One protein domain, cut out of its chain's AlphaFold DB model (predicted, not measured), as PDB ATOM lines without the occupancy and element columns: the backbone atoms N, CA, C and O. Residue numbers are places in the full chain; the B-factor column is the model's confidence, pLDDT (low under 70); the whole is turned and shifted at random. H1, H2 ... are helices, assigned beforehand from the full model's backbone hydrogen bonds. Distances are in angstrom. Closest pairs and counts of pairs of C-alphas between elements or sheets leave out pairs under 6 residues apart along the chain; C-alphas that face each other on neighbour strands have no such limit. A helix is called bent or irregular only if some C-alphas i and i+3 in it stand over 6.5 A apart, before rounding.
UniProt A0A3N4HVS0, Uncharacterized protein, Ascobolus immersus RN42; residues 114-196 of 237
ATOM      1  N   ALA A 114      40.058 -18.443  32.474       57.12
ATOM      2  CA  ALA A 114      39.455 -19.546  33.241       57.12
ATOM      3  C   ALA A 114      37.917 -19.649  33.146       57.12
ATOM      4  O   ALA A 114      37.353 -20.733  33.293       57.12
ATOM      5  N   ASP A 115      37.232 -18.550  32.838       57.69
ATOM      6  CA  ASP A 115      35.776 -18.511  32.678       57.69
ATOM      7  C   ASP A 115      35.289 -19.212  31.393       57.69
ATOM      8  O   ASP A 115      34.140 -19.649  31.313       57.69
ATOM      9  N   VAL A 116      36.159 -19.377  30.390       56.69
ATOM     10  CA  VAL A 116      35.875 -20.160  29.174       56.69
ATOM     11  C   VAL A 116      36.098 -21.655  29.423       56.69
ATOM     12  O   VAL A 116      35.391 -22.474  28.836       56.69
ATOM     13  N   GLN A 117      37.010 -22.024  30.338       54.12
ATOM     14  CA  GLN A 117      37.205 -23.420  30.765       54.12
ATOM     15  C   GLN A 117      35.929 -24.040  31.340       54.12
ATOM     16  O   GLN A 117      35.710 -25.230  31.147       54.12
ATOM     17  N   ALA A 118      35.054 -23.246  31.965       56.28
ATOM     18  CA  ALA A 118      33.785 -23.726  32.518       56.28
ATOM     19  C   ALA A 118      32.783 -24.239  31.461       56.28
ATOM     20  O   ALA A 118      31.736 -24.767  31.822       56.28
ATOM     21  N   LYS A 119      33.070 -24.064  30.163       69.25
ATOM     22  CA  LYS A 119      32.186 -24.452  29.052       69.25
ATOM     23  C   LYS A 119      32.863 -25.350  28.017       69.25
ATOM     24  O   LYS A 119      32.325 -25.555  26.928       69.25
ATOM     25  N   LEU A 120      34.070 -25.815  28.330       76.31
ATOM     26  CA  LEU A 120      34.815 -26.743  27.497       76.31
ATOM     27  C   LEU A 120      34.427 -28.176  27.884       76.31
ATOM     28  O   LEU A 120      34.408 -28.482  29.075       76.31
ATOM     29  N   PRO A 121      34.126 -29.037  26.900       81.88
ATOM     30  CA  PRO A 121      33.784 -30.423  27.170       81.88
ATOM     31  C   PRO A 121      34.975 -31.197  27.735       81.88
ATOM     32  O   PRO A 121      36.133 -30.810  27.527       81.88
ATOM     33  N   ASP A 122      34.692 -32.304  28.426       85.06
ATOM     34  CA  ASP A 122      35.725 -33.120  29.072       85.06
ATOM     35  C   ASP A 122      36.846 -33.523  28.094       85.06
ATOM     36  O   ASP A 122      36.616 -34.000  26.978       85.06
ATOM     37  N   ASN A 123      38.095 -33.364  28.536       85.62
ATOM     38  CA  ASN A 123      39.272 -33.707  27.745       85.62
ATOM     39  C   ASN A 123      39.304 -35.210  27.415       85.62
ATOM     40  O   ASN A 123      39.673 -35.594  26.305       85.62
ATOM     41  N   GLY A 124      38.874 -36.069  28.348       86.12
ATOM     42  CA  GLY A 124      38.755 -37.508  28.107       86.12
ATOM     43  C   GLY A 124      37.769 -37.819  26.979       86.12
ATOM     44  O   GLY A 124      38.103 -38.552  26.039       86.12
ATOM     45  N   LEU A 125      36.589 -37.192  27.017       88.56
ATOM     46  CA  LEU A 125      35.593 -37.272  25.947       88.56
ATOM     47  C   LEU A 125      36.177 -36.824  24.600       88.56
ATOM     48  O   LEU A 125      36.088 -37.569  23.619       88.56
ATOM     49  N   LEU A 126      36.828 -35.659  24.545       88.44
ATOM     50  CA  LEU A 126      37.430 -35.133  23.315       88.44
ATOM     51  C   LEU A 126      38.494 -36.071  22.729       88.44
ATOM     52  O   LEU A 126      38.516 -36.291  21.516       88.44
ATOM     53  N   MET A 127      39.341 -36.669  23.570       87.38
ATOM     54  CA  MET A 127      40.369 -37.619  23.131       87.38
ATOM     55  C   MET A 127      39.760 -38.917  22.587       87.38
ATOM     56  O   MET A 127      40.202 -39.407  21.547       87.38
ATOM     57  N   SER A 128      38.702 -39.433  23.218       89.06
ATOM     58  CA  SER A 128      37.988 -40.623  22.727       89.06
ATOM     59  C   SER A 128      37.330 -40.381  21.361       89.06
ATOM     60  O   SER A 128      37.395 -41.215  20.453       89.06
ATOM     61  N   LEU A 129      36.759 -39.190  21.177       88.38
ATOM     62  CA  LEU A 129      36.118 -38.755  19.943       88.38
ATOM     63  C   LEU A 129      37.145 -38.580  18.818       88.38
ATOM     64  O   LEU A 129      36.907 -38.974  17.671       88.38
ATOM     65  N   LEU A 130      38.308 -38.022  19.158       86.31
ATOM     66  CA  LEU A 130      39.445 -37.875  18.259       86.31
ATOM     67  C   LEU A 130      39.970 -39.242  17.802       86.31
ATOM     68  O   LEU A 130      40.180 -39.439  16.603       86.31
ATOM     69  N   GLU A 131      40.151 -40.192  18.721       86.56
ATOM     70  CA  GLU A 131      40.585 -41.557  18.406       86.56
ATOM     71  C   GLU A 131      39.570 -42.275  17.505       86.56
ATOM     72  O   GLU A 131      39.943 -42.864  16.482       86.56
ATOM     73  N   TYR A 132      38.277 -42.156  17.820       86.69
ATOM     74  CA  TYR A 132      37.198 -42.680  16.989       86.69
ATOM     75  C   TYR A 132      37.250 -42.107  15.568       86.69
ATOM     76  O   TYR A 132      37.255 -42.857  14.585       86.69
ATOM     77  N   ALA A 133      37.338 -40.780  15.448       83.06
ATOM     78  CA  ALA A 133      37.417 -40.099  14.164       83.06
ATOM     79  C   ALA A 133      38.673 -40.520  13.386       83.06
ATOM     80  O   ALA A 133      38.586 -40.835  12.197       83.06
ATOM     81  N   ALA A 134      39.832 -40.606  14.044       78.94
ATOM     82  CA  ALA A 134      41.075 -41.065  13.431       78.94
ATOM     83  C   ALA A 134      40.939 -42.492  12.877       78.94
ATOM     84  O   ALA A 134      41.294 -42.742  11.721       78.94
ATOM     85  N   GLY A 135      40.352 -43.414  13.646       80.12
ATOM     86  CA  GLY A 135      40.070 -44.778  13.200       80.12
ATOM     87  C   GLY A 135      39.056 -44.843  12.054       80.12
ATOM     88  O   GLY A 135      39.202 -45.655  11.137       80.12
ATOM     89  N   TYR A 136      38.039 -43.983  12.063       79.56
ATOM     90  CA  TYR A 136      37.061 -43.864  10.979       79.56
ATOM     91  C   TYR A 136      37.716 -43.401   9.669       79.56
ATOM     92  O   TYR A 136      37.512 -44.011   8.615       79.56
ATOM     93  N   TYR A 137      38.559 -42.369   9.734       74.00
ATOM     94  CA  TYR A 137      39.272 -41.841   8.571       74.00
ATOM     95  C   TYR A 137      40.375 -42.777   8.065       74.00
ATOM     96  O   TYR A 137      40.598 -42.858   6.856       74.00
ATOM     97  N   ALA A 138      41.034 -43.524   8.954       72.81
ATOM     98  CA  ALA A 138      42.019 -44.531   8.567       72.81
ATOM     99  C   ALA A 138      41.391 -45.653   7.722       72.81
ATOM    100  O   ALA A 138      41.981 -46.082   6.734       72.81
ATOM    101  N   ARG A 139      40.168 -46.082   8.066       77.56
ATOM    102  CA  ARG A 139      39.464 -47.179   7.381       77.56
ATOM    103  C   ARG A 139      38.913 -46.812   6.000       77.56
ATOM    104  O   ARG A 139      38.791 -47.698   5.164       77.56
ATOM    105  N   ARG A 140      38.585 -45.540   5.742       67.50
ATOM    106  CA  ARG A 140      37.934 -45.108   4.484       67.50
ATOM    107  C   ARG A 140      38.882 -44.780   3.328       67.50
ATOM    108  O   ARG A 140      38.427 -44.534   2.218       67.50
ATOM    109  N   GLY A 141      40.196 -44.821   3.549       58.56
ATOM    110  CA  GLY A 141      41.192 -44.615   2.496       58.56
ATOM    111  C   GLY A 141      41.152 -43.217   1.833       58.56
ATOM    112  O   GLY A 141      40.183 -42.469   1.916       58.56
ATOM    113  N   PRO A 142      42.229 -42.806   1.145       55.97
ATOM    114  CA  PRO A 142      42.330 -41.469   0.548       55.97
ATOM    115  C   PRO A 142      41.508 -41.279  -0.745       55.97
ATOM    116  O   PRO A 142      41.542 -40.185  -1.310       55.97
ATOM    117  N   VAL A 143      40.834 -42.328  -1.236       52.66
ATOM    118  CA  VAL A 143      40.112 -42.354  -2.526       52.66
ATOM    119  C   VAL A 143      38.606 -42.117  -2.355       52.66
ATOM    120  O   VAL A 143      37.989 -41.546  -3.249       52.66
ATOM    121  N   GLU A 144      38.021 -42.487  -1.211       54.28
ATOM    122  CA  GLU A 144      36.584 -42.304  -0.932       54.28
ATOM    123  C   GLU A 144      36.276 -41.020  -0.154       54.28
ATOM    124  O   GLU A 144      35.125 -40.585  -0.084       54.28
ATOM    125  N   LEU A 145      37.297 -40.380   0.423       57.06
ATOM    126  CA  LEU A 145      37.133 -39.073   1.038       57.06
ATOM    127  C   LEU A 145      36.963 -38.011  -0.051       57.06
ATOM    128  O   LEU A 145      37.917 -37.644  -0.743       57.06
ATOM    129  N   ASN A 146      35.745 -37.481  -0.166       55.91
ATOM    130  CA  ASN A 146      35.489 -36.273  -0.938       55.91
ATOM    131  C   ASN A 146      36.503 -35.189  -0.527       55.91
ATOM    132  O   ASN A 146      36.655 -34.932   0.666       55.91
ATOM    133  N   PRO A 147      37.148 -34.479  -1.469       54.78
ATOM    134  CA  PRO A 147      38.078 -33.392  -1.140       54.78
ATOM    135  C   PRO A 147      37.398 -32.233  -0.387       54.78
ATOM    136  O   PRO A 147      38.075 -31.398   0.205       54.78
ATOM    137  N   ASN A 148      36.060 -32.207  -0.393       53.50
ATOM    138  CA  ASN A 148      35.219 -31.276   0.355       53.50
ATOM    139  C   ASN A 148      34.916 -31.738   1.790       53.50
ATOM    140  O   ASN A 148      34.363 -30.959   2.561       53.50
ATOM    141  N   MET A 149      35.276 -32.971   2.173       55.97
ATOM    142  CA  MET A 149      35.306 -33.393   3.574       55.97
ATOM    143  C   MET A 149      36.515 -32.729   4.231       55.97
ATOM    144  O   MET A 149      37.557 -33.348   4.452       55.97
ATOM    145  N   ARG A 150      36.377 -31.427   4.508       55.31
ATOM    146  CA  ARG A 150      37.192 -30.750   5.512       55.31
ATOM    147  C   ARG A 150      37.012 -31.544   6.797       55.31
ATOM    148  O   ARG A 150      35.931 -31.610   7.369       55.31
ATOM    149  N   SER A 151      38.068 -32.266   7.116       60.91
ATOM    150  CA  SER A 151      38.186 -33.189   8.228       60.91
ATOM    151  C   SER A 151      37.950 -32.408   9.514       60.91
ATOM    152  O   SER A 151      38.424 -31.283   9.605       60.91
ATOM    153  N   LEU A 152      37.216 -33.014  10.441       67.62
ATOM    154  CA  LEU A 152      36.785 -32.510  11.750       67.62
ATOM    155  C   LEU A 152      37.831 -31.605  12.449       67.62
ATOM    156  O   LEU A 152      38.639 -32.073  13.230       67.62
ATOM    157  N   ASP A 153      37.883 -30.310  12.152       74.94
ATOM    158  CA  ASP A 153      38.889 -29.422  12.748       74.94
ATOM    159  C   ASP A 153      38.710 -29.308  14.270       74.94
ATOM    160  O   ASP A 153      37.709 -29.752  14.823       74.94
ATOM    161  N   GLU A 154      39.695 -28.745  14.975       76.56
ATOM    162  CA  GLU A 154      39.638 -28.573  16.437       76.56
ATOM    163  C   GLU A 154      38.331 -27.891  16.874       76.56
ATOM    164  O   GLU A 154      37.729 -28.267  17.874       76.56
ATOM    165  N   THR A 155      37.822 -26.955  16.067       81.62
ATOM    166  CA  THR A 155      36.526 -26.308  16.291       81.62
ATOM    167  C   THR A 155      35.347 -27.266  16.109       81.62
ATOM    168  O   THR A 155      34.441 -27.266  16.941       81.62
ATOM    169  N   ALA A 156      35.333 -28.102  15.067       84.12
ATOM    170  CA  ALA A 156      34.313 -29.133  14.890       84.12
ATOM    171  C   ALA A 156      34.391 -30.227  15.966       84.12
ATOM    172  O   ALA A 156      33.349 -30.731  16.378       84.12
ATOM    173  N   LEU A 157      35.590 -30.576  16.442       85.38
ATOM    174  CA  LEU A 157      35.799 -31.509  17.551       85.38
ATOM    175  C   LEU A 157      35.200 -30.949  18.845       85.38
ATOM    176  O   LEU A 157      34.445 -31.644  19.518       85.38
ATOM    177  N   LEU A 158      35.475 -29.678  19.149       85.50
ATOM    178  CA  LEU A 158      34.902 -28.983  20.299       85.50
ATOM    179  C   LEU A 158      33.380 -28.866  20.198       85.50
ATOM    180  O   LEU A 158      32.680 -29.184  21.153       85.50
ATOM    181  N   ALA A 159      32.854 -28.470  19.037       86.88
ATOM    182  CA  ALA A 159      31.412 -28.386  18.817       86.88
ATOM    183  C   ALA A 159      30.724 -29.753  18.967       86.88
ATOM    184  O   ALA A 159      29.629 -29.829  19.518       86.88
ATOM    185  N   LEU A 160      31.368 -30.829  18.504       87.25
ATOM    186  CA  LEU A 160      30.862 -32.191  18.658       87.25
ATOM    187  C   LEU A 160      30.909 -32.652  20.119       87.25
ATOM    188  O   LEU A 160      29.950 -33.267  20.573       87.25
ATOM    189  N   GLY A 161      31.974 -32.326  20.858       89.38
ATOM    190  CA  GLY A 161      32.072 -32.594  22.296       89.38
ATOM    191  C   GLY A 161      30.965 -31.897  23.087       89.38
ATOM    192  O   GLY A 161      30.241 -32.563  23.818       89.38
ATOM    193  N   ILE A 162      30.761 -30.595  22.851       88.12
ATOM    194  CA  ILE A 162      29.684 -29.811  23.480       88.12
ATOM    195  C   ILE A 162      28.318 -30.409  23.149       88.12
ATOM    196  O   ILE A 162      27.485 -30.568  24.032       88.12
ATOM    197  N   LEU A 163      28.077 -30.753  21.879       89.25
ATOM    198  CA  LEU A 163      26.803 -31.332  21.465       89.25
ATOM    199  C   LEU A 163      26.542 -32.666  22.170       89.25
ATOM    200  O   LEU A 163      25.438 -32.888  22.645       89.25
ATOM    201  N   ILE A 164      27.539 -33.551  22.235       89.69
ATOM    202  CA  ILE A 164      27.388 -34.856  22.881       89.69
ATOM    203  C   ILE A 164      27.110 -34.679  24.370       89.69
ATOM    204  O   ILE A 164      26.159 -35.268  24.869       89.69
ATOM    205  N   GLU A 165      27.879 -33.843  25.056       86.62
ATOM    206  CA  GLU A 165      27.690 -33.592  26.482       86.62
ATOM    207  C   GLU A 165      26.313 -32.982  26.773       86.62
ATOM    208  O   GLU A 165      25.586 -33.496  27.618       86.62
ATOM    209  N   GLU A 166      25.884 -31.988  25.991       86.38
ATOM    210  CA  GLU A 166      24.563 -31.374  26.149       86.38
ATOM    211  C   GLU A 166      23.432 -32.365  25.843       86.38
ATOM    212  O   GLU A 166      22.456 -32.433  26.581       86.38
ATOM    213  N   THR A 167      23.566 -33.188  24.796       86.62
ATOM    214  CA  THR A 167      22.555 -34.211  24.473       86.62
ATOM    215  C   THR A 167      22.484 -35.299  25.533       86.62
ATOM    216  O   THR A 167      21.400 -35.784  25.838       86.62
ATOM    217  N   ILE A 168      23.618 -35.689  26.113       84.81
ATOM    218  CA  ILE A 168      23.654 -36.658  27.202       84.81
ATOM    219  C   ILE A 168      22.986 -36.055  28.436       84.81
ATOM    220  O   ILE A 168      22.137 -36.720  29.019       84.81
ATOM    221  N   ASN A 169      23.287 -34.801  28.775       82.19
ATOM    222  CA  ASN A 169      22.643 -34.080  29.872       82.19
ATOM    223  C   ASN A 169      21.130 -33.918  29.639       82.19
ATOM    224  O   ASN A 169      20.342 -34.077  30.567       82.19
ATOM    225  N   GLU A 170      20.702 -33.671  28.398       82.44
ATOM    226  CA  GLU A 170      19.285 -33.586  28.023       82.44
ATOM    227  C   GLU A 170      18.575 -34.946  28.144       82.44
ATOM    228  O   GLU A 170      17.460 -35.018  28.658       82.44
ATOM    229  N   ILE A 171      19.219 -36.032  27.704       82.50
ATOM    230  CA  ILE A 171      18.659 -37.391  27.748       82.50
ATOM    231  C   ILE A 171      18.631 -37.937  29.181       82.50
ATOM    232  O   ILE A 171      17.676 -38.614  29.563       82.50
ATOM    233  N   MET A 172      19.674 -37.671  29.968       76.75
ATOM    234  CA  MET A 172      19.784 -38.111  31.357       76.75
ATOM    235  C   MET A 172      18.939 -37.260  32.312       76.75
ATOM    236  O   MET A 172      18.439 -37.778  33.311       76.75
ATOM    237  N   GLY A 173      18.724 -35.983  32.005       71.38
ATOM    238  CA  GLY A 173      18.056 -35.050  32.907       71.38
ATOM    239  C   GLY A 173      18.836 -34.827  34.210       71.38
ATOM    240  O   GLY A 173      19.953 -35.302  34.384       71.38
ATOM    241  N   GLU A 174      18.220 -34.128  35.166       66.69
ATOM    242  CA  GLU A 174      18.840 -33.689  36.435       66.69
ATOM    243  C   GLU A 174      19.264 -34.846  37.375       66.69
ATOM    244  O   GLU A 174      19.922 -34.627  38.389       66.69
ATOM    245  N   ASN A 175      18.894 -36.092  37.053       61.66
ATOM    246  CA  ASN A 175      19.162 -37.279  37.869       61.66
ATOM    247  C   ASN A 175      19.627 -38.507  37.066       61.66
ATOM    248  O   ASN A 175      19.662 -39.606  37.624       61.66
ATOM    249  N   GLY A 176      19.952 -38.383  35.778       62.12
ATOM    250  CA  GLY A 176      20.272 -39.560  34.958       62.12
ATOM    251  C   GLY A 176      21.591 -40.240  35.320       62.12
ATOM    252  O   GLY A 176      21.758 -41.423  35.030       62.12
ATOM    253  N   ASP A 177      22.455 -39.570  36.080       62.50
ATOM    254  CA  ASP A 177      23.628 -40.149  36.739       62.50
ATOM    255  C   ASP A 177      23.247 -41.394  37.573       62.50
ATOM    256  O   ASP A 177      23.994 -42.375  37.649       62.50
ATOM    257  N   LEU A 178      22.038 -41.395  38.158       63.97
ATOM    258  CA  LEU A 178      21.505 -42.512  38.940       63.97
ATOM    259  C   LEU A 178      21.187 -43.745  38.082       63.97
ATOM    260  O   LEU A 178      21.259 -44.865  38.590       63.97
ATOM    261  N   ALA A 179      20.880 -43.574  36.792       64.25
ATOM    262  CA  ALA A 179      20.607 -44.697  35.894       64.25
ATOM    263  C   ALA A 179      21.861 -45.560  35.676       64.25
ATOM    264  O   ALA A 179      21.777 -46.788  35.611       64.25
ATOM    265  N   PHE A 180      23.044 -44.939  35.639       61.31
ATOM    266  CA  PHE A 180      24.312 -45.665  35.542       61.31
ATOM    267  C   PHE A 180      24.721 -46.303  36.875       61.31
ATOM    268  O   PHE A 180      25.226 -47.431  36.881       61.31
ATOM    269  N   LEU A 181      24.429 -45.651  38.005       62.62
ATOM    270  CA  LEU A 181      24.680 -46.199  39.344       62.62
ATOM    271  C   LEU A 181      23.836 -47.440  39.652       62.62
ATOM    272  O   LEU A 181      24.352 -48.365  40.276       62.62
ATOM    273  N   GLN A 182      22.588 -47.507  39.173       60.22
ATOM    274  CA  GLN A 182      21.765 -48.709  39.325       60.22
ATOM    275  C   GLN A 182      22.436 -49.926  38.666       60.22
ATOM    276  O   GLN A 182      22.570 -50.976  39.289       60.22
ATOM    277  N   SER A 183      22.950 -49.760  37.444       60.34
ATOM    278  CA  SER A 183      23.612 -50.848  36.713       60.34
ATOM    279  C   SER A 183      24.954 -51.277  37.325       60.34
ATOM    280  O   SER A 183      25.300 -52.459  37.297       60.34
ATOM    281  N   TYR A 184      25.711 -50.337  37.901       60.22
ATOM    282  CA  TYR A 184      26.990 -50.624  38.556       60.22
ATOM    283  C   TYR A 184      26.790 -51.315  39.910       60.22
ATOM    284  O   TYR A 184      27.506 -52.261  40.231       60.22
ATOM    285  N   ALA A 185      25.779 -50.897  40.678       60.72
ATOM    286  CA  ALA A 185      25.390 -51.574  41.907       60.72
ATOM    287  C   ALA A 185      24.903 -53.004  41.629       60.72
ATOM    288  O   ALA A 185      25.332 -53.923  42.315       60.72
ATOM    289  N   GLU A 186      24.077 -53.218  40.600       60.25
ATOM    290  CA  GLU A 186      23.600 -54.556  40.223       60.25
ATOM    291  C   GLU A 186      24.738 -55.487  39.761       60.25
ATOM    292  O   GLU A 186      24.756 -56.653  40.155       60.25
ATOM    293  N   ARG A 187      25.735 -54.985  39.012       60.28
ATOM    294  CA  ARG A 187      26.932 -55.773  38.643       60.28
ATOM    295  C   ARG A 187      27.831 -56.087  39.833       60.28
ATOM    296  O   ARG A 187      28.193 -57.239  40.019       60.28
ATOM    297  N   ASN A 188      28.135 -55.095  40.667       60.84
ATOM    298  CA  ASN A 188      28.968 -55.309  41.852       60.84
ATOM    299  C   ASN A 188      28.291 -56.222  42.877       60.84
ATOM    300  O   ASN A 188      28.972 -56.906  43.637       60.84
ATOM    301  N   LEU A 189      26.956 -56.218  42.933       60.50
ATOM    302  CA  LEU A 189      26.211 -57.204  43.701       60.50
ATOM    303  C   LEU A 189      26.453 -58.594  43.111       60.50
ATOM    304  O   LEU A 189      26.849 -59.471  43.864       60.50
ATOM    305  N   TYR A 190      26.297 -58.790  41.801       58.94
ATOM    306  CA  TYR A 190      26.526 -60.089  41.151       58.94
ATOM    307  C   TYR A 190      27.951 -60.631  41.372       58.94
ATOM    308  O   TYR A 190      28.097 -61.763  41.824       58.94
ATOM    309  N   ASP A 191      28.979 -59.793  41.203       60.44
ATOM    310  CA  ASP A 191      30.384 -60.153  41.471       60.44
ATOM    311  C   ASP A 191      30.628 -60.496  42.955       60.44
ATOM    312  O   ASP A 191      31.504 -61.290  43.297       60.44
ATOM    313  N   LYS A 192      29.855 -59.891  43.868       60.44
ATOM    314  CA  LYS A 192      29.907 -60.181  45.307       60.44
ATOM    315  C   LYS A 192      29.219 -61.503  45.663       60.44
ATOM    316  O   LYS A 192      29.673 -62.158  46.595       60.44
ATOM    317  N   TRP A 193      28.153 -61.879  44.957       58.94
ATOM    318  CA  TRP A 193      27.448 -63.148  45.169       58.94
ATOM    319  C   TRP A 193      28.230 -64.336  44.592       58.94
ATOM    320  O   TRP A 193      28.372 -65.337  45.286       58.94
ATOM    321  N   GLU A 194      28.829 -64.197  43.405       56.94
ATOM    322  CA  GLU A 194      29.674 -65.241  42.792       56.94
ATOM    323  C   GLU A 194      30.881 -65.575  43.683       56.94
ATOM    324  O   GLU A 194      31.193 -66.734  43.929       56.94
ATOM    325  N   LYS A 195      31.480 -64.554  44.306       55.44
ATOM    326  CA  LYS A 195      32.594 -64.736  45.244       55.44
ATOM    327  C   LYS A 195      32.198 -65.367  46.584       55.44
ATOM    328  O   LYS A 195      33.068 -65.852  47.296       55.44
ATOM    329  N   SER A 196      30.913 -65.333  46.943       56.31
ATOM    330  CA  SER A 196      30.399 -65.979  48.158       56.31
ATOM    331  C   SER A 196      29.960 -67.430  47.946       56.31
ATOM    332  O   SER A 196      29.784 -68.137  48.930       56.31
TER     333      SER A 196
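What this domain is: This is residues 114 to 196 of the 237 residues of an uncharacterized protein of Ascobolus immersus RN42 (UniProt A0A3N4HVS0). Three long helices make an open frame: H4 is the beam, H2 slants away from it near H4's first residues, and H5 turns off its far end as a free arm. H2 packs on H4 with its residues 125 to 130 alone, part-way along H4 at residues 157 to 161, and residues 140 to 153, with short H3, loop from the far end of H2 back to residue 154, where H4 begins; residues 138 to 144 and residues 181 to 196, the latter in H5, stick out. Short H1 lies on the other side of H4 from H2. The printed part has 83 residues with five named helices, H1 to H5 in chain order, and no named strand; the class is all helix. The whole is extended, with a radius of gyration of the C-alphas of 18.6 A, and elongated, spanning 58 by 36 by 23 A.

How they stand to each other: H4, residues 154 to 175, is the longest helix and has a kink of 46 degrees near residue 169. It is irregular, with C-alphas 171 and 174 9.4 A apart. H2, residues 123 to 139, touches H4 with residues 125 to 130 alone, and H4 touches it with residues 157 to 161 alone. Their closest C-alphas, those of Leu 126 and Gly 161, are 6.0 A apart. They run opposite ways at a steep tilt of 58 degrees. H5, residues 177 to 196, and H4 meet only through their link, as do H2 and H3, residues 141 to 144. H1, residues 114 to 117, touches no helix, and H2 and H5 are apart. Every O i to N i+4 pair is within hydrogen-bond range in H2, against 16 of 18 in H4 and 15 of 16 in H5; H1 and H3 are too short for such a pair.

Where its parts are: H4 is 30.9 A long, from C-alpha 154 at (39.638, -28.573, 16.437) to C-alpha 175 at (19.162, -37.279, 37.869). H5 measures 29.0 A and ends with C-alpha 196 at (30.399, -65.979, 48.158). H2 measures 24.4 A, H1 5.1 A and H3 6.2 A from first to last C-alpha. H3 is neither bent nor irregular, but only just: C-alphas 141 and 144 are 6.2 A apart.

The domain as a whole: The two C-alphas farthest apart are those of Pro 147 and Ser 196, at 59.6 A. Residues 138 to 144 and residues 181 to 196 stand free; the body without them spans 43 by 29 by 18 A. The printed part has no cut. The link from H3 to H4 is short, and the other three are tight. The mean pLDDT of the printed part is 71.3, and it is under 70 in residues 114 to 119, 140 to 152 and 174 to 196.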